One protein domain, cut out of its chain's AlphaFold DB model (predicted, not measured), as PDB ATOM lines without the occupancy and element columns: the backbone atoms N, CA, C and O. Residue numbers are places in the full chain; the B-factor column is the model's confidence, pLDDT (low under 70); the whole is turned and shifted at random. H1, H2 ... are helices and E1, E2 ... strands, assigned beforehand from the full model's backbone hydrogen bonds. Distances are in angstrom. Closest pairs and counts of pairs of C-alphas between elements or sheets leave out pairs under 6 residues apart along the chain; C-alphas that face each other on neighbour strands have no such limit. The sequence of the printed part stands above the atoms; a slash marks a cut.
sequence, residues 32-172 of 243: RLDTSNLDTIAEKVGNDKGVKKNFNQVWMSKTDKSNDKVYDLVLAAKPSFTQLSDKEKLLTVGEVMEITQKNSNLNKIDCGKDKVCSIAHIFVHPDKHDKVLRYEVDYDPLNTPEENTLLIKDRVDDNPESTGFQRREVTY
ATOM      1  N   ARG A  32      74.248 110.435  75.778       80.62
ATOM      2  CA  ARG A  32      74.536 109.020  76.051       80.62
ATOM      3  C   ARG A  32      75.756 108.522  75.254       80.62
ATOM      4  O   ARG A  32      75.903 108.842  74.072       80.62
ATOM      5  N   LEU A  33      76.633 107.785  75.930       86.25
ATOM      6  CA  LEU A  33      77.751 107.050  75.336       86.25
ATOM      7  C   LEU A  33      77.259 105.691  74.833       86.25
ATOM      8  O   LEU A  33      76.408 105.073  75.479       86.25
ATOM      9  N   ASP A  34      77.798 105.246  73.703       91.25
ATOM     10  CA  ASP A  34      77.713 103.857  73.261       91.25
ATOM     11  C   ASP A  34      78.910 103.097  73.840       91.25
ATOM     12  O   ASP A  34      80.048 103.465  73.589       91.25
ATOM     13  N   THR A  35      78.675 102.088  74.675       92.44
ATOM     14  CA  THR A  35      79.752 101.339  75.344       92.44
ATOM     15  C   THR A  35      80.003  99.977  74.709       92.44
ATOM     16  O   THR A  35      80.810  99.215  75.233       92.44
ATOM     17  N   SER A  36      79.377  99.665  73.570       94.69
ATOM     18  CA  SER A  36      79.480  98.342  72.940       94.69
ATOM     19  C   SER A  36      80.925  97.909  72.665       94.69
ATOM     20  O   SER A  36      81.267  96.740  72.837       94.69
ATOM     21  N   ASN A  37      81.797  98.843  72.273       95.50
ATOM     22  CA  ASN A  37      83.210  98.560  72.015       95.50
ATOM     23  C   ASN A  37      83.983  98.262  73.307       95.50
ATOM     24  O   ASN A  37      84.833  97.376  73.315       95.50
ATOM     25  N   LEU A  38      83.656  98.945  74.408       96.44
ATOM     26  CA  LEU A  38      84.199  98.644  75.736       96.44
ATOM     27  C   LEU A  38      83.762  97.243  76.190       96.44
ATOM     28  O   LEU A  38      84.595  96.445  76.622       96.44
ATOM     29  N   ASP A  39      82.482  96.916  76.016       95.94
ATOM     30  CA  ASP A  39      81.932  95.601  76.360       95.94
ATOM     31  C   ASP A  39      82.569  94.488  75.510       95.94
ATOM     32  O   ASP A  39      82.940  93.439  76.033       95.94
ATOM     33  N   THR A  40      82.806  94.754  74.221       97.38
ATOM     34  CA  THR A  40      83.506  93.834  73.308       97.38
ATOM     35  C   THR A  40      84.944  93.565  73.762       97.38
ATOM     36  O   THR A  40      85.418  92.433  73.670       97.38
ATOM     37  N   ILE A  41      85.660  94.582  74.259       97.38
ATOM     38  CA  ILE A  41      87.012  94.401  74.811       97.38
ATOM     39  C   ILE A  41      86.955  93.482  76.036       97.38
ATOM     40  O   ILE A  41      87.685  92.492  76.081       97.38
ATOM     41  N   ALA A  42      86.066  93.760  76.993       97.94
ATOM     42  CA  ALA A  42      85.913  92.926  78.185       97.94
ATOM     43  C   ALA A  42      85.505  91.484  77.844       97.94
ATOM     44  O   ALA A  42      86.025  90.546  78.446       97.94
ATOM     45  N   GLU A  43      84.635  91.290  76.851       97.81
ATOM     46  CA  GLU A  43      84.248  89.966  76.367       97.81
ATOM     47  C   GLU A  43      85.442  89.209  75.775       97.81
ATOM     48  O   GLU A  43      85.651  88.041  76.105       97.81
ATOM     49  N   LYS A  44      86.255  89.857  74.932       96.75
ATOM     50  CA  LYS A  44      87.455  89.236  74.353       96.75
ATOM     51  C   LYS A  44      88.464  88.837  75.424       96.75
ATOM     52  O   LYS A  44      88.960  87.715  75.388       96.75
ATOM     53  N   VAL A  45      88.718  89.722  76.386       97.31
ATOM     54  CA  VAL A  45      89.592  89.440  77.533       97.31
ATOM     55  C   VAL A  45      89.037  88.270  78.345       97.31
ATOM     56  O   VAL A  45      89.735  87.290  78.574       97.31
ATOM     57  N   GLY A  46      87.763  88.322  78.733       96.38
ATOM     58  CA  GLY A  46      87.131  87.278  79.540       96.38
ATOM     59  C   GLY A  46      86.957  85.938  78.822       96.38
ATOM     60  O   GLY A  46      86.771  84.921  79.488       96.38
ATOM     61  N   ASN A  47      87.004  85.909  77.488       95.50
ATOM     62  CA  ASN A  47      86.924  84.684  76.697       95.50
ATOM     63  C   ASN A  47      88.272  84.036  76.398       95.50
ATOM     64  O   ASN A  47      88.273  82.868  75.994       95.50
ATOM     65  N   ASP A  48      89.377  84.743  76.629       95.44
ATOM     66  CA  ASP A  48      90.713  84.187  76.486       95.44
ATOM     67  C   ASP A  48      90.922  82.978  77.415       95.44
ATOM     68  O   ASP A  48      90.435  82.923  78.549       95.44
ATOM     69  N   LYS A  49      91.627  81.962  76.908       89.75
ATOM     70  CA  LYS A  49      91.806  80.686  77.607       89.75
ATOM     71  C   LYS A  49      92.690  80.828  78.851       89.75
ATOM     72  O   LYS A  49      92.393  80.178  79.856       89.75
ATOM     73  N   GLY A  50      93.744  81.644  78.782       87.56
ATOM     74  CA  GLY A  50      94.636  81.936  79.905       87.56
ATOM     75  C   GLY A  50      93.898  82.712  80.990       87.56
ATOM     76  O   GLY A  50      93.827  82.268  82.138       87.56
ATOM     77  N   VAL A  51      93.186  83.771  80.597       94.31
ATOM     78  CA  VAL A  51      92.368  84.581  81.516       94.31
ATOM     79  C   VAL A  51      91.289  83.731  82.199       94.31
ATOM     80  O   VAL A  51      91.138  83.765  83.424       94.31
ATOM     81  N   LYS A  52      90.577  82.873  81.454       95.06
ATOM     82  CA  LYS A  52      89.557  81.970  82.019       95.06
ATOM     83  C   LYS A  52      90.096  80.998  83.060       95.06
ATOM     84  O   LYS A  52      89.301  80.512  83.868       95.06
ATOM     85  N   LYS A  53      91.396  80.688  83.076       94.19
ATOM     86  CA  LYS A  53      91.992  79.846  84.126       94.19
ATOM     87  C   LYS A  53      91.841  80.512  85.494       94.19
ATOM     88  O   LYS A  53      91.471  79.838  86.449       94.19
ATOM     89  N   ASN A  54      92.035  81.829  85.551       95.19
ATOM     90  CA  ASN A  54      92.223  82.594  86.783       95.19
ATOM     91  C   ASN A  54      91.071  83.542  87.135       95.19
ATOM     92  O   ASN A  54      90.958  83.964  88.286       95.19
ATOM     93  N   PHE A  55      90.165  83.814  86.195       95.50
ATOM     94  CA  PHE A  55      89.066  84.756  86.397       95.50
ATOM     95  C   PHE A  55      87.712  84.161  85.991       95.50
ATOM     96  O   PHE A  55      87.605  83.346  85.072       95.50
ATOM     97  N   ASN A  56      86.663  84.528  86.729       93.06
ATOM     98  CA  ASN A  56      85.281  84.089  86.504       93.06
ATOM     99  C   ASN A  56      84.534  84.993  85.520       93.06
ATOM    100  O   ASN A  56      83.759  84.510  84.698       93.06
ATOM    101  N   GLN A  57      84.738  86.303  85.643       93.75
ATOM    102  CA  GLN A  57      84.044  87.330  84.876       93.75
ATOM    103  C   GLN A  57      84.989  88.504  84.648       93.75
ATOM    104  O   GLN A  57      85.785  88.832  85.529       93.75
ATOM    105  N   VAL A  58      84.840  89.149  83.494       96.25
ATOM    106  CA  VAL A  58      85.493  90.408  83.143       96.25
ATOM    107  C   VAL A  58      84.418  91.387  82.676       96.25
ATOM    108  O   VAL A  58      83.515  90.995  81.937       96.25
ATOM    109  N   TRP A  59      84.456  92.634  83.142       96.19
ATOM    110  CA  TRP A  59      83.502  93.672  82.744       96.19
ATOM    111  C   TRP A  59      84.117  95.066  82.823       96.19
ATOM    112  O   TRP A  59      85.137  95.274  83.475       96.19
ATOM    113  N   MET A  60      83.470  96.034  82.179       95.31
ATOM    114  CA  MET A  60      83.850  97.442  82.255       95.31
ATOM    115  C   MET A  60      83.045  98.144  83.348       95.31
ATOM    116  O   MET A  60      81.822  98.006  83.427       95.31
ATOM    117  N   SER A  61      83.719  98.924  84.185       92.50
ATOM    118  CA  SER A  61      83.099  99.777  85.201       92.50
ATOM    119  C   SER A  61      83.480 101.228  84.954       92.50
ATOM    120  O   SER A  61      84.582 101.504  84.514       92.50
ATOM    121  N   LYS A  62      82.599 102.185  85.242       90.50
ATOM    122  CA  LYS A  62      82.990 103.604  85.210       90.50
ATOM    123  C   LYS A  62      83.879 103.920  86.410       90.50
ATOM    124  O   LYS A  62      83.514 103.535  87.521       90.50
ATOM    125  N   THR A  63      84.964 104.662  86.189       83.62
ATOM    126  CA  THR A  63      85.928 105.016  87.245       83.62
ATOM    127  C   THR A  63      85.323 105.961  88.285       83.62
ATOM    128  O   THR A  63      85.455 105.739  89.485       83.62
ATOM    129  N   ASP A  64      84.598 106.998  87.842       71.94
ATOM    130  CA  ASP A  64      83.852 107.924  88.706       71.94
ATOM    131  C   ASP A  64      82.748 108.660  87.911       71.94
ATOM    132  O   ASP A  64      82.726 108.667  86.680       71.94
ATOM    133  N   LYS A  65      81.810 109.308  88.609       60.34
ATOM    134  CA  LYS A  65      80.732 110.134  88.042       60.34
ATOM    135  C   LYS A  65      81.217 111.455  87.433       60.34
ATOM    136  O   LYS A  65      80.433 112.097  86.738       60.34
ATOM    137  N   SER A  66      82.448 111.884  87.720       61.75
ATOM    138  CA  SER A  66      82.999 113.167  87.259       61.75
ATOM    139  C   SER A  66      83.494 113.145  85.807       61.75
ATOM    140  O   SER A  66      83.408 114.170  85.132       61.75
ATOM    141  N   ASN A  67      83.949 111.992  85.303       73.81
ATOM    142  CA  ASN A  67      84.358 111.809  83.912       73.81
ATOM    143  C   ASN A  67      83.674 110.572  83.323       73.81
ATOM    144  O   ASN A  67      84.078 109.436  83.561       73.81
ATOM    145  N   ASP A  68      82.624 110.794  82.535       78.81
ATOM    146  CA  ASP A  68      81.773 109.729  82.010       78.81
ATOM    147  C   ASP A  68      82.428 108.877  80.910       78.81
ATOM    148  O   ASP A  68      81.848 107.858  80.525       78.81
ATOM    149  N   LYS A  69      83.624 109.261  80.440       90.38
ATOM    150  CA  LYS A  69      84.368 108.616  79.345       90.38
ATOM    151  C   LYS A  69      85.517 107.718  79.809       90.38
ATOM    152  O   LYS A  69      86.170 107.109  78.966       90.38
ATOM    153  N   VAL A  70      85.778 107.638  81.112       92.88
ATOM    154  CA  VAL A  70      86.879 106.838  81.662       92.88
ATOM    155  C   VAL A  70      86.320 105.631  82.403       92.88
ATOM    156  O   VAL A  70      85.391 105.746  83.210       92.88
ATOM    157  N   TYR A  71      86.871 104.470  82.073       95.38
ATOM    158  CA  TYR A  71      86.426 103.178  82.567       95.38
ATOM    159  C   TYR A  71      87.594 102.410  83.176       95.38
ATOM    160  O   TYR A  71      88.750 102.623  82.834       95.38
ATOM    161  N   ASP A  72      87.273 101.470  84.047       95.81
ATOM    162  CA  ASP A  72      88.191 100.476  84.566       95.81
ATOM    163  C   ASP A  72      87.766  99.102  84.053       95.81
ATOM    164  O   ASP A  72      86.570  98.786  83.989       95.81
ATOM    165  N   LEU A  73      88.749  98.279  83.709       97.31
ATOM    166  CA  LEU A  73      88.535  96.875  83.398       97.31
ATOM    167  C   LEU A  73      88.568  96.088  84.705       97.31
ATOM    168  O   LEU A  73      89.559  96.115  85.427       97.31
ATOM    169  N   VAL A  74      87.491  95.383  85.017       95.62
ATOM    170  CA  VAL A  74      87.328  94.721  86.309       95.62
ATOM    171  C   VAL A  74      87.196  93.218  86.121       95.62
ATOM    172  O   VAL A  74      86.427  92.751  85.281       95.62
ATOM    173  N   LEU A  75      87.942  92.460  86.922       95.75
ATOM    174  CA  LEU A  75      87.989  91.007  86.904       95.75
ATOM    175  C   LEU A  75      87.546  90.436  88.250       95.75
ATOM    176  O   LEU A  75      87.982  90.886  89.307       95.75
ATOM    177  N   ALA A  76      86.717  89.397  88.211       94.12
ATOM    178  CA  ALA A  76      86.382  88.597  89.385       94.12
ATOM    179  C   ALA A  76      87.344  87.409  89.478       94.12
ATOM    180  O   ALA A  76      87.310  86.520  88.619       94.12
ATOM    181  N   ALA A  77      88.192  87.382  90.503       94.06
ATOM    182  CA  ALA A  77      89.213  86.354  90.663       94.06
ATOM    183  C   ALA A  77      88.616  84.989  91.031       94.06
ATOM    184  O   ALA A  77      87.568  84.880  91.675       94.06
ATOM    185  N   LYS A  78      89.304  83.929  90.610       93.62
ATOM    186  CA  LYS A  78      89.122  82.564  91.110       93.62
ATOM    187  C   LYS A  78      90.109  82.286  92.246       93.62
ATOM    188  O   LYS A  78      91.140  82.955  92.325       93.62
ATOM    189  N   PRO A  79      89.877  81.227  93.045       90.06
ATOM    190  CA  PRO A  79      90.870  80.750  94.007       90.06
ATOM    191  C   PRO A  79      92.248  80.493  93.380       90.06
ATOM    192  O   PRO A  79      93.267  80.776  94.002       90.06
ATOM    193  N   SER A  80      92.274  80.031  92.124       90.44
ATOM    194  CA  SER A  80      93.510  79.789  91.373       90.44
ATOM    195  C   SER A  80      94.340  81.045  91.127       90.44
ATOM    196  O   SER A  80      95.537  80.911  90.966       90.44
ATOM    197  N   PHE A  81      93.738  82.242  91.114       93.44
ATOM    198  CA  PHE A  81      94.471  83.510  91.058       93.44
ATOM    199  C   PHE A  81      94.947  83.941  92.445       93.44
ATOM    200  O   PHE A  81      96.078  84.377  92.622       93.44
ATOM    201  N   THR A  82      94.080  83.841  93.455       89.31
ATOM    202  CA  THR A  82      94.396  84.340  94.804       89.31
ATOM    203  C   THR A  82      95.534  83.574  95.472       89.31
ATOM    204  O   THR A  82      96.252  84.151  96.286       89.31
ATOM    205  N   GLN A  83      95.696  82.298  95.109       88.38
ATOM    206  CA  GLN A  83      96.740  81.403  95.614       88.38
ATOM    207  C   GLN A  83      98.099  81.592  94.927       88.38
ATOM    208  O   GLN A  83      99.090  81.093  95.443       88.38
ATOM    209  N   LEU A  84      98.154  82.317  93.804       87.75
ATOM    210  CA  LEU A  84      99.407  82.633  93.123       87.75
ATOM    211  C   LEU A  84     100.317  83.487  94.010       87.75
ATOM    212  O   LEU A  84      99.837  84.306  94.810       87.75
ATOM    213  N   SER A  85     101.624  83.358  93.811       89.38
ATOM    214  CA  SER A  85     102.597  84.311  94.340       89.38
ATOM    215  C   SER A  85     102.319  85.723  93.813       89.38
ATOM    216  O   SER A  85     101.680  85.922  92.780       89.38
ATOM    217  N   ASP A  86     102.805  86.738  94.520       89.81
ATOM    218  CA  ASP A  86     102.624  88.137  94.117       89.81
ATOM    219  C   ASP A  86     103.199  88.417  92.710       89.81
ATOM    220  O   ASP A  86     102.603  89.168  91.932       89.81
ATOM    221  N   LYS A  87     104.295  87.740  92.341       86.00
ATOM    222  CA  LYS A  87     104.894  87.798  91.001       86.00
ATOM    223  C   LYS A  87     103.997  87.166  89.941       86.00
ATOM    224  O   LYS A  87     103.730  87.774  88.908       86.00
ATOM    225  N   GLU A  88     103.492  85.965  90.190       88.81
ATOM    226  CA  GLU A  88     102.568  85.300  89.269       88.81
ATOM    227  C   GLU A  88     101.256  86.080  89.117       88.81
ATOM    228  O   GLU A  88     100.701  86.135  88.019       88.81
ATOM    229  N   LYS A  89     100.772  86.733  90.184       93.06
ATOM    230  CA  LYS A  89      99.636  87.663  90.108       93.06
ATOM    231  C   LYS A  89      99.946  88.829  89.176       93.06
ATOM    232  O   LYS A  89      99.128  89.116  88.305       93.06
ATOM    233  N   LEU A  90     101.111  89.468  89.329       92.81
ATOM    234  CA  LEU A  90     101.559  90.566  88.465       92.81
ATOM    235  C   LEU A  90     101.574  90.130  86.993       92.81
ATOM    236  O   LEU A  90     100.935  90.774  86.162       92.81
ATOM    237  N   LEU A  91     102.212  88.998  86.685       89.56
ATOM    238  CA  LEU A  91     102.291  88.467  85.321       89.56
ATOM    239  C   LEU A  91     100.917  88.061  84.773       89.56
ATOM    240  O   LEU A  91     100.589  88.357  83.629       89.56
ATOM    241  N   THR A  92     100.067  87.441  85.590       92.88
ATOM    242  CA  THR A  92      98.707  87.056  85.177       92.88
ATOM    243  C   THR A  92      97.843  88.278  84.851       92.88
ATOM    244  O   THR A  92      97.069  88.255  83.896       92.88
ATOM    245  N   VAL A  93      97.959  89.368  85.620       95.38
ATOM    246  CA  VAL A  93      97.287  90.639  85.287       95.38
ATOM    247  C   VAL A  93      97.937  91.299  84.061       95.38
ATOM    248  O   VAL A  93      97.249  91.947  83.273       95.38
ATOM    249  N   GLY A  94      99.231  91.073  83.835       91.25
ATOM    250  CA  GLY A  94      99.921  91.430  82.598       91.25
ATOM    251  C   GLY A  94      99.308  90.791  81.345       91.25
ATOM    252  O   GLY A  94      99.046  91.512  80.384       91.25
ATOM    253  N   GLU A  95      98.972  89.493  81.361       90.81
ATOM    254  CA  GLU A  95      98.268  88.828  80.236       90.81
ATOM    255  C   GLU A  95      96.958  89.545  79.888       90.81
ATOM    256  O   GLU A  95      96.642  89.799  78.722       90.81
ATOM    257  N   VAL A  96      96.197  89.905  80.923       96.00
ATOM    258  CA  VAL A  96      94.942  90.651  80.792       96.00
ATOM    259  C   VAL A  96      95.195  92.000  80.114       96.00
ATOM    260  O   VAL A  96      94.438  92.392  79.216       96.00
ATOM    261  N   MET A  97      96.262  92.703  80.506       93.88
ATOM    262  CA  MET A  97      96.652  93.970  79.894       93.88
ATOM    263  C   MET A  97      97.014  93.798  78.417       93.88
ATOM    264  O   MET A  97      96.494  94.552  77.595       93.88
ATOM    265  N   GLU A  98      97.805  92.792  78.046       90.25
ATOM    266  CA  GLU A  98      98.195  92.565  76.646       90.25
ATOM    267  C   GLU A  98      96.985  92.330  75.736       90.25
ATOM    268  O   GLU A  98      96.883  92.897  74.642       90.25
ATOM    269  N   ILE A  99      96.027  91.514  76.181       91.62
ATOM    270  CA  ILE A  99      94.801  91.258  75.412       91.62
ATOM    271  C   ILE A  99      93.979  92.547  75.293       91.62
ATOM    272  O   ILE A  99      93.409  92.833  74.235       91.62
ATOM    273  N   THR A 100      93.951  93.363  76.345       93.31
ATOM    274  CA  THR A 100      93.270  94.664  76.343       93.31
ATOM    275  C   THR A 100      93.936  95.647  75.374       93.31
ATOM    276  O   THR A 100      93.249  96.289  74.576       93.31
ATOM    277  N   GLN A 101      95.268  95.722  75.360       87.62
ATOM    278  CA  GLN A 101      96.055  96.559  74.447       87.62
ATOM    279  C   GLN A 101      95.761  96.223  72.981       87.62
ATOM    280  O   GLN A 101      95.428  97.122  72.203       87.62
ATOM    281  N   LYS A 102      95.756  94.928  72.632       86.69
ATOM    282  CA  LYS A 102      95.433  94.428  71.278       86.69
ATOM    283  C   LYS A 102      94.044  94.853  70.787       86.69
ATOM    284  O   LYS A 102      93.804  94.885  69.584       86.69
ATOM    285  N   ASN A 103      93.120  95.164  71.699       87.62
ATOM    286  CA  ASN A 103      91.718  95.436  71.375       87.62
ATOM    287  C   ASN A 103      91.259  96.873  71.668       87.62
ATOM    288  O   ASN A 103      90.120  97.208  71.355       87.62
ATOM    289  N   SER A 104      92.116  97.727  72.232       85.00
ATOM    290  CA  SER A 104      91.742  99.074  72.698       85.00
ATOM    291  C   SER A 104      92.286 100.223  71.849       85.00
ATOM    292  O   SER A 104      92.054 101.384  72.187       85.00
ATOM    293  N   ASN A 105      93.007  99.927  70.760       84.25
ATOM    294  CA  ASN A 105      93.548 100.929  69.833       84.25
ATOM    295  C   ASN A 105      94.327 102.048  70.556       84.25
ATOM    296  O   ASN A 105      93.950 103.221  70.516       84.25
ATOM    297  N   LEU A 106      95.391 101.677  71.278       81.62
ATOM    298  CA  LEU A 106      96.203 102.608  72.076       81.62
ATOM    299  C   LEU A 106      95.365 103.449  73.056       81.62
ATOM    300  O   LEU A 106      95.571 104.655  73.204       81.62
ATOM    301  N   ASN A 107      94.402 102.797  73.712       88.38
ATOM    302  CA  ASN A 107      93.484 103.406  74.671       88.38
ATOM    303  C   ASN A 107      92.534 104.479  74.096       88.38
ATOM    304  O   ASN A 107      92.087 105.372  74.819       88.38
ATOM    305  N   LYS A 108      92.235 104.418  72.792       89.12
ATOM    306  CA  LYS A 108      91.290 105.312  72.106       89.12
ATOM    307  C   LYS A 108      90.116 104.508  71.566       89.12
ATOM    308  O   LYS A 108      90.117 104.074  70.412       89.12
ATOM    309  N   ILE A 109      89.113 104.324  72.416       93.12
ATOM    310  CA  ILE A 109      87.977 103.439  72.160       93.12
ATOM    311  C   ILE A 109      86.788 104.283  71.703       93.12
ATOM    312  O   ILE A 109      86.395 105.223  72.389       93.12
ATOM    313  N   ASP A 110      86.220 103.972  70.539       93.44
ATOM    314  CA  ASP A 110      85.044 104.682  70.028       93.44
ATOM    315  C   ASP A 110      83.820 104.383  70.905       93.44
ATOM    316  O   ASP A 110      83.435 103.224  71.068       93.44
ATOM    317  N   CYS A 111      83.227 105.440  71.459       92.94
ATOM    318  CA  CYS A 111      82.028 105.407  72.289       92.94
ATOM    319  C   CYS A 111      80.830 106.143  71.656       92.94
ATOM    320  O   CYS A 111      79.931 106.643  72.353       92.94
ATOM    321  N   GLY A 112      80.833 106.233  70.325       88.50
ATOM    322  CA  GLY A 112      79.776 106.792  69.498       88.50
ATOM    323  C   GLY A 112      79.751 108.321  69.468       88.50
ATOM    324  O   GLY A 112      80.148 109.005  70.412       88.50
ATOM    325  N   LYS A 113      79.208 108.877  68.375       83.62
ATOM    326  CA  LYS A 113      79.021 110.331  68.169       83.62
ATOM    327  C   LYS A 113      80.303 111.137  68.442       83.62
ATOM    328  O   LYS A 113      80.264 112.113  69.190       83.62
ATOM    329  N   ASP A 114      81.423 110.674  67.884       84.12
ATOM    330  CA  ASP A 114      82.758 111.283  68.005       84.12
ATOM    331  C   ASP A 114      83.313 111.345  69.443       84.12
ATOM    332  O   ASP A 114      84.217 112.126  69.753       84.12
ATOM    333  N   LYS A 115      82.776 110.528  70.357       89.56
ATOM    334  CA  LYS A 115      83.270 110.419  71.733       89.56
ATOM    335  C   LYS A 115      84.282 109.286  71.813       89.56
ATOM    336  O   LYS A 115      84.011 108.172  71.383       89.56
ATOM    337  N   VAL A 116      85.417 109.569  72.438       91.75
ATOM    338  CA  VAL A 116      86.454 108.578  72.727       91.75
ATOM    339  C   VAL A 116      86.433 108.271  74.218       91.75
ATOM    340  O   VAL A 116      86.443 109.197  75.033       91.75
ATOM    341  N   CYS A 117      86.386 106.987  74.552       94.19
ATOM    342  CA  CYS A 117      86.600 106.475  75.894       94.19
ATOM    343  C   CYS A 117      88.021 105.940  76.064       94.19
ATOM    344  O   CYS A 117      88.689 105.578  75.092       94.19
ATOM    345  N   SER A 118      88.436 105.839  77.322       94.38
ATOM    346  CA  SER A 118      89.707 105.247  77.724       94.38
ATOM    347  C   SER A 118      89.530 104.351  78.947       94.38
ATOM    348  O   SER A 118      88.601 104.523  79.739       94.38
ATOM    349  N   ILE A 119      90.458 103.420  79.103       95.56
ATOM    350  CA  ILE A 119      90.636 102.559  80.263       95.56
ATOM    351  C   ILE A 119      91.706 103.197  81.156       95.56
ATOM    352  O   ILE A 119      92.739 103.629  80.646       95.56
ATOM    353  N   ALA A 120      91.452 103.307  82.459       95.12
ATOM    354  CA  ALA A 120      92.390 103.888  83.422       95.12
ATOM    355  C   ALA A 120      93.101 102.825  84.259       95.12
ATOM    356  O   ALA A 120      94.315 102.891  84.406       95.12
ATOM    357  N   HIS A 121      92.365 101.835  84.762       95.88
ATOM    358  CA  HIS A 121      92.932 100.798  85.620       95.88
ATOM    359  C   HIS A 121      92.405  99.418  85.244       95.88
ATOM    360  O   HIS A 121      91.298  99.268  84.713       95.88
ATOM    361  N   ILE A 122      93.194  98.406  85.588       96.75
ATOM    362  CA  ILE A 122      92.755  97.020  85.671       96.75
ATOM    363  C   ILE A 122      92.614  96.666  87.150       96.75
ATOM    364  O   ILE A 122      93.580  96.732  87.910       96.75
ATOM    365  N   PHE A 123      91.409  96.273  87.553       95.25
ATOM    366  CA  PHE A 123      91.099  95.836  88.909       95.25
ATOM    367  C   PHE A 123      90.822  94.344  88.959       95.25
ATOM    368  O   PHE A 123      90.013  93.831  88.191       95.25
ATOM    369  N   VAL A 124      91.397  93.661  89.943       95.38
ATOM    370  CA  VAL A 124      91.003  92.299  90.297       95.38
ATOM    371  C   VAL A 124      90.351  92.301  91.672       95.38
ATOM    372  O   VAL A 124      90.962  92.699  92.667       95.38
ATOM    373  N   HIS A 125      89.120  91.802  91.725       91.88
ATOM    374  CA  HIS A 125      88.370  91.570  92.951       91.88
ATOM    375  C   HIS A 125      88.326  90.070  93.267       91.88
ATOM    376  O   HIS A 125      87.678  89.317  92.536       91.88
ATOM    377  N   PRO A 126      88.994  89.610  94.336       84.88
ATOM    378  CA  PRO A 126      88.907  88.223  94.789       84.88
ATOM    379  C   PRO A 126      87.517  87.825  95.293       84.88
ATOM    380  O   PRO A 126      87.116  86.679  95.112       84.88
ATOM    381  N   ASP A 127      86.748  88.769  95.834       73.25
ATOM    382  CA  ASP A 127      85.320  88.599  96.093       73.25
ATOM    383  C   ASP A 127      84.556  89.788  95.500       73.25
ATOM    384  O   ASP A 127      84.866  90.948  95.758       73.25
ATOM    385  N   LYS A 128      83.518  89.500  94.708       63.34
ATOM    386  CA  LYS A 128      82.627  90.508  94.111       63.34
ATOM    387  C   LYS A 128      81.918  91.383  95.157       63.34
ATOM    388  O   LYS A 128      81.427  92.461  94.821       63.34
ATOM    389  N   HIS A 129      81.816  90.903  96.396       62.22
ATOM    390  CA  HIS A 129      81.227  91.617  97.523       62.22
ATOM    391  C   HIS A 129      82.267  92.334  98.390       62.22
ATOM    392  O   HIS A 129      81.896  93.253  99.124       62.22
ATOM    393  N   ASP A 130      83.548  91.979  98.271       62.66
ATOM    394  CA  ASP A 130      84.622  92.584  99.049       62.66
ATOM    395  C   ASP A 130      85.328  93.682  98.250       62.66
ATOM    396  O   ASP A 130      86.172  93.445  97.389       62.66
ATOM    397  N   LYS A 131      84.963  94.931  98.539       61.69
ATOM    398  CA  LYS A 131      85.564  96.110  97.897       61.69
ATOM    399  C   LYS A 131      86.928  96.482  98.474       61.69
ATOM    400  O   LYS A 131      87.567  97.398  97.950       61.69
ATOM    401  N   VAL A 132      87.320  95.853  99.578       66.88
ATOM    402  CA  VAL A 132      88.526  96.200 100.323       66.88
ATOM    403  C   VAL A 132      89.731  95.494  99.733       66.88
ATOM    404  O   VAL A 132      90.698  96.157  99.361       66.88
ATOM    405  N   LEU A 133      89.649  94.167  99.638       78.50
ATOM    406  CA  LEU A 133      90.710  93.360  99.071       78.50
ATOM    407  C   LEU A 133      90.680  93.526  97.554       78.50
ATOM    408  O   LEU A 133      89.723  93.111  96.899       78.50
ATOM    409  N   ARG A 134      91.695  94.175  96.983       87.69
ATOM    410  CA  ARG A 134      91.782  94.343  95.530       87.69
ATOM    411  C   ARG A 134      93.215  94.454  95.050       87.69
ATOM    412  O   ARG A 134      94.075  95.008  95.735       87.69
ATOM    413  N   TYR A 135      93.409  93.997  93.826       93.31
ATOM    414  CA  TYR A 135      94.638  94.177  93.075       93.31
ATOM    415  C   TYR A 135      94.392  95.203  91.974       93.31
ATOM    416  O   TYR A 135      93.308  95.231  91.386       93.31
ATOM    417  N   GLU A 136      95.364  96.066  91.731       94.62
ATOM    418  CA  GLU A 136      95.234  97.221  90.848       94.62
ATOM    419  C   GLU A 136      96.513  97.390  90.034       94.62
ATOM    420  O   GLU A 136      97.612  97.331  90.582       94.62
ATOM    421  N   VAL A 137      96.354  97.585  88.729       95.19
ATOM    422  CA  VAL A 137      97.431  97.963  87.811       95.19
ATOM    423  C   VAL A 137      96.937  99.144  86.985       95.19
ATOM    424  O   VAL A 137      95.815  99.108  86.468       95.19
ATOM    425  N   ASP A 138      97.765 100.177  86.851       94.81
ATOM    426  CA  ASP A 138      97.484 101.302  85.961       94.81
ATOM    427  C   ASP A 138      97.499 100.819  84.509       94.81
ATOM    428  O   ASP A 138      98.425 100.136  84.067       94.81
ATOM    429  N   TYR A 139      96.453 101.145  83.754       92.56
ATOM    430  CA  TYR A 139      96.379 100.740  82.363       92.56
ATOM    431  C   TYR A 139      97.297 101.608  81.504       92.56
ATOM    432  O   TYR A 139      97.027 102.791  81.283       92.56
ATOM    433  N   ASP A 140      98.331 100.988  80.946       87.31
ATOM    434  CA  ASP A 140      99.195 101.603  79.950       87.31
ATOM    435  C   ASP A 140      99.025 100.875  78.602       87.31
ATOM    436  O   ASP A 140      99.142  99.648  78.541       87.31
ATOM    437  N   PRO A 141      98.735 101.586  77.495       78.06
ATOM    438  CA  PRO A 141      98.600 100.963  76.180       78.06
ATOM    439  C   PRO A 141      99.914 100.396  75.615       78.06
ATOM    440  O   PRO A 141      99.894  99.784  74.545       78.06
ATOM    441  N   LEU A 142     101.043 100.658  76.271       77.06
ATOM    442  CA  LEU A 142     102.387 100.361  75.807       77.06
ATOM    443  C   LEU A 142     103.154  99.436  76.764       77.06
ATOM    444  O   LEU A 142     103.992  98.695  76.257       77.06
ATOM    445  N   ASN A 143     102.915  99.447  78.073       77.56
ATOM    446  CA  ASN A 143     103.737  98.650  78.995       77.56
ATOM    447  C   ASN A 143     103.647  97.141  78.734       77.56
ATOM    448  O   ASN A 143     102.584  96.611  78.392       77.56
ATOM    449  N   THR A 144     104.761  96.436  78.917       76.31
ATOM    450  CA  THR A 144     104.772  94.969  79.011       76.31
ATOM    451  C   THR A 144     104.380  94.509  80.425       76.31
ATOM    452  O   THR A 144     104.419  95.310  81.363       76.31
ATOM    453  N   PRO A 145     104.005  93.229  80.618       77.44
ATOM    454  CA  PRO A 145     103.692  92.674  81.939       77.44
ATOM    455  C   PRO A 145     104.718  92.998  83.037       77.44
ATOM    456  O   PRO A 145     104.331  93.295  84.163       77.44
ATOM    457  N   GLU A 146     106.008  92.976  82.712       77.62
ATOM    458  CA  GLU A 146     107.125  93.178  83.645       77.62
ATOM    459  C   GLU A 146     107.375  94.654  83.972       77.62
ATOM    460  O   GLU A 146     108.015  94.964  84.976       77.62
ATOM    461  N   GLU A 147     106.897  95.560  83.121       81.75
ATOM    462  CA  GLU A 147     106.974  97.010  83.329       81.75
ATOM    463  C   GLU A 147     105.840  97.516  84.232       81.75
ATOM    464  O   GLU A 147     105.832  98.680  84.634       81.75
ATOM    465  N   ASN A 148     104.884  96.647  84.566       88.88
ATOM    466  CA  ASN A 148     103.770  96.986  85.431       88.88
ATOM    467  C   ASN A 148     104.152  96.952  86.912       88.88
ATOM    468  O   ASN A 148     104.974  96.155  87.370       88.88
ATOM    469  N   THR A 149     103.435  97.767  87.678       92.62
ATOM    470  CA  THR A 149     103.413  97.708  89.138       92.62
ATOM    471  C   THR A 149     102.051  97.198  89.582       92.62
ATOM    472  O   THR A 149     101.024  97.807  89.283       92.62
ATOM    473  N   LEU A 150     102.036  96.089  90.319       94.25
ATOM    474  CA  LEU A 150     100.832  95.561  90.945       94.25
ATOM    475  C   LEU A 150     100.670  96.179  92.332       94.25
ATOM    476  O   LEU A 150     101.448  95.917  93.250       94.25
ATOM    477  N   LEU A 151      99.624  96.980  92.492       93.06
ATOM    478  CA  LEU A 151      99.207  97.528  93.772       93.06
ATOM    479  C   LEU A 151      98.272  96.537  94.463       93.06
ATOM    480  O   LEU A 151      97.175  96.251  93.980       93.06
ATOM    481  N   ILE A 152      98.691  96.048  95.623       91.06
ATOM    482  CA  ILE A 152      97.904  95.154  96.469       91.06
ATOM    483  C   ILE A 152      97.341  95.965  97.628       91.06
ATOM    484  O   ILE A 152      98.090  96.608  98.368       91.06
ATOM    485  N   LYS A 153      96.016  95.952  97.776       88.31
ATOM    486  CA  LYS A 153      95.306  96.545  98.912       88.31
ATOM    487  C   LYS A 153      94.717  95.422  99.750       88.31
ATOM    488  O   LYS A 153      93.736  94.815  99.333       88.31
ATOM    489  N   ASP A 154      95.306  95.201 100.922       79.81
ATOM    490  CA  ASP A 154      94.917  94.158 101.875       79.81
ATOM    491  C   ASP A 154      94.386  94.774 103.177       79.81
ATOM    492  O   ASP A 154      94.723  95.909 103.536       79.81
ATOM    493  N   ARG A 155      93.584  94.008 103.930       73.12
ATOM    494  CA  ARG A 155      93.270  94.353 105.324       73.12
ATOM    495  C   ARG A 155      94.522  94.206 106.191       73.12
ATOM    496  O   ARG A 155      95.372  93.352 105.945       73.12
ATOM    497  N   VAL A 156      94.641  95.067 107.198       68.50
ATOM    498  CA  VAL A 156      95.716  94.980 108.205       68.50
ATOM    499  C   VAL A 156      95.430  93.874 109.232       68.50
ATOM    500  O   VAL A 156      96.357  93.358 109.843       68.50
ATOM    501  N   ASP A 157      94.160  93.508 109.412       62.94
ATOM    502  CA  ASP A 157      93.684  92.555 110.417       62.94
ATOM    503  C   ASP A 157      92.570  91.680 109.810       62.94
ATOM    504  O   ASP A 157      91.789  92.162 108.982       62.94
ATOM    505  N   ASP A 158      92.472  90.420 110.243       62.19
ATOM    506  CA  ASP A 158      91.381  89.490 109.908       62.19
ATOM    507  C   ASP A 158      90.030  89.959 110.475       62.19
ATOM    508  O   ASP A 158      88.977  89.416 110.137       62.19
ATOM    509  N   ASN A 159      90.040  90.988 111.327       60.59
ATOM    510  CA  ASN A 159      88.839  91.650 111.804       60.59
ATOM    511  C   ASN A 159      88.080  92.359 110.653       60.59
ATOM    512  O   ASN A 159      88.541  93.389 110.148       60.59
ATOM    513  N   PRO A 160      86.867  91.897 110.284       55.75
ATOM    514  CA  PRO A 160      86.068  92.496 109.213       55.75
ATOM    515  C   PRO A 160      85.556  93.913 109.532       55.75
ATOM    516  O   PRO A 160      85.117  94.607 108.615       55.75
ATOM    517  N   GLU A 161      85.621  94.360 110.794       56.91
ATOM    518  CA  GLU A 161      85.288  95.732 111.212       56.91
ATOM    519  C   GLU A 161      86.488  96.696 111.173       56.91
ATOM    520  O   GLU A 161      86.319  97.909 111.332       56.91
ATOM    521  N   SER A 162      87.706  96.189 110.944       58.22
ATOM    522  CA  SER A 162      88.895  97.028 110.800       58.22
ATOM    523  C   SER A 162      88.832  97.825 109.496       58.22
ATOM    524  O   SER A 162      88.730  97.277 108.398       58.22
ATOM    525  N   THR A 163      88.920  99.148 109.613       59.25
ATOM    526  CA  THR A 163      89.023 100.076 108.474       59.25
ATOM    527  C   THR A 163      90.467 100.276 108.009       59.25
ATOM    528  O   THR A 163      90.712 101.035 107.070       59.25
ATOM    529  N   GLY A 164      91.430  99.629 108.675       63.25
ATOM    530  CA  GLY A 164      92.847  99.716 108.350       63.25
ATOM    531  C   GLY A 164      93.191  98.874 107.127       63.25
ATOM    532  O   GLY A 164      92.979  97.660 107.118       63.25
ATOM    533  N   PHE A 165      93.780  99.514 106.118       72.75
ATOM    534  CA  PHE A 165      94.285  98.844 104.921       72.75
ATOM    535  C   PHE A 165      95.777  99.098 104.768       72.75
ATOM    536  O   PHE A 165      96.255 100.208 105.012       72.75
ATOM    537  N   GLN A 166      96.495  98.073 104.329       80.62
ATOM    538  CA  GLN A 166      97.882  98.189 103.906       80.62
ATOM    539  C   GLN A 166      97.949  98.168 102.384       80.62
ATOM    540  O   GLN A 166      97.168  97.486 101.717       80.62
ATOM    541  N   ARG A 167      98.877  98.951 101.837       86.38
ATOM    542  CA  ARG A 167      99.184  98.957 100.412       86.38
ATOM    543  C   ARG A 167     100.602  98.452 100.231       86.38
ATOM    544  O   ARG A 167     101.513  98.981 100.863       86.38
ATOM    545  N   ARG A 168     100.769  97.461  99.366       90.19
ATOM    546  CA  ARG A 168     102.079  96.987  98.924       90.19
ATOM    547  C   ARG A 168     102.162  97.103  97.416       90.19
ATOM    548  O   ARG A 168     101.157  96.941  96.727       90.19
ATOM    549  N   GLU A 169     103.354  97.399  96.931       91.69
ATOM    550  CA  GLU A 169     103.650  97.465  95.507       91.69
ATOM    551  C   GLU A 169     104.519  96.269  95.158       91.69
ATOM    552  O   GLU A 169     105.484  95.966  95.861       91.69
ATOM    553  N   VAL A 170     104.150  95.577  94.092       88.75
ATOM    554  CA  VAL A 170     104.898  94.449  93.557       88.75
ATOM    555  C   VAL A 170     105.360  94.852  92.172       88.75
ATOM    556  O   VAL A 170     104.553  95.213  91.317       88.75
ATOM    557  N   THR A 171     106.668  94.806  91.971       88.19
ATOM    558  CA  THR A 171     107.322  95.052  90.686       88.19
ATOM    559  C   THR A 171     108.079  93.797  90.289       88.19
ATOM    560  O   THR A 171     108.383  92.952  91.134       88.19
ATOM    561  N   TYR A 172     108.356  93.644  89.000       81.12
ATOM    562  CA  TYR A 172     109.125  92.505  88.527       81.12
ATOM    563  C   TYR A 172     110.612  92.671  88.878       81.12
ATOM    564  O   TYR A 172     111.228  93.675  88.517       81.12
TER     565      TYR A 172
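AT A GLANCE: This is residues 32 to 172 of the 243 residues of an uncharacterized protein of Bacillus amyloliquefaciens Y2 (UniProt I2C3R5). What shape do these atoms make? A strongly twisted wall of six strands has two helices over one face, H1 over E1 and E2 and the long H4 over E3 and E4, while no named helix covers the other face. The short H2 and H3 sit by the first residue of E1 and the last of E2. What is it built of, and how large is it? The printed part has 141 residues, with the named elements H1 H2 E1 E2 H3 H4 E3 E4 E5 E6 along it, four helices and six strands, class mixed; the mixed sheet runs E1 E2 E3 E4 E5 E6. It is compact, with a radius of gyration of the C-alphas of 15.1 A, and elongated, spanning 48 by 30 by 25 A.

IN THESE COORDINATES: Where are the helices? H1 is residues 36 to 47, 16.0 A long, from C-alpha 36 at (79.480, 98.342, 72.940); H2 is 49 to 54, H3 79 to 82, and H4 86 to 104, 26.4 A long. Where are the strands? E1 is residues 55 to 62, E2 70 to 77, 22.5 A long, and E3 116 to 125, 26.5 A long with a bend of 50 degrees at residue 121. E4 is 134 to 138, E5 150 to 155 and E6 165 to 170, with C-alpha 170 at (104.898, 94.449, 93.557).

HOW THE PARTS SIT: How do the strands pair? E1 and E2 form an antiparallel hairpin, N 59 to O 74 at 2.9 A, and E2 and E3 are parallel, N 73 to O 121 at 2.9 A, in a strand-helix-strand unit with H3 and H4 between them and a right-handed crossover. E3 E4 E5 E6 form a meander, each strand the antiparallel neighbour of the one before: N 122 to O 137 is 2.9 A, N 151 to O 136 2.8 A and N 150 to O 170 2.8 A. How do the helices stand? H1, H2 and H4 on one face of the sheet make two layers; H1 is 8.1 A and H4 8.8 A over it, and H3 only grazes it. H1 touches H4 with residues 41 to 45 alone, at a steep tilt of 41 degrees, opposite ways, the closest C-alphas being Val 45 and Ile 99, 5.9 A. H2 touches H3, C-alphas of Asn 54 and Phe 81 at 4.9 A, and H4, Val 51 and Val 96 at 6.6 A. Are the helices' backbones complete? Every O i to N i+4 pair is within hydrogen-bond range in H1, 14 of 15 in H4 and 1 of 2 in H2; H3 is too short for such a pair.

THE WHOLE: How far does it reach? The C-alphas of Lys 113 and Asn 159 are the two farthest apart, 48.5 A, and the printed part has no cut. Which links are long, and where is confidence low? The links H4 to E3 and E4 to E5 are long; pLDDT is under 70 in residues 65 to 66, 128 to 132 and 156 to 164.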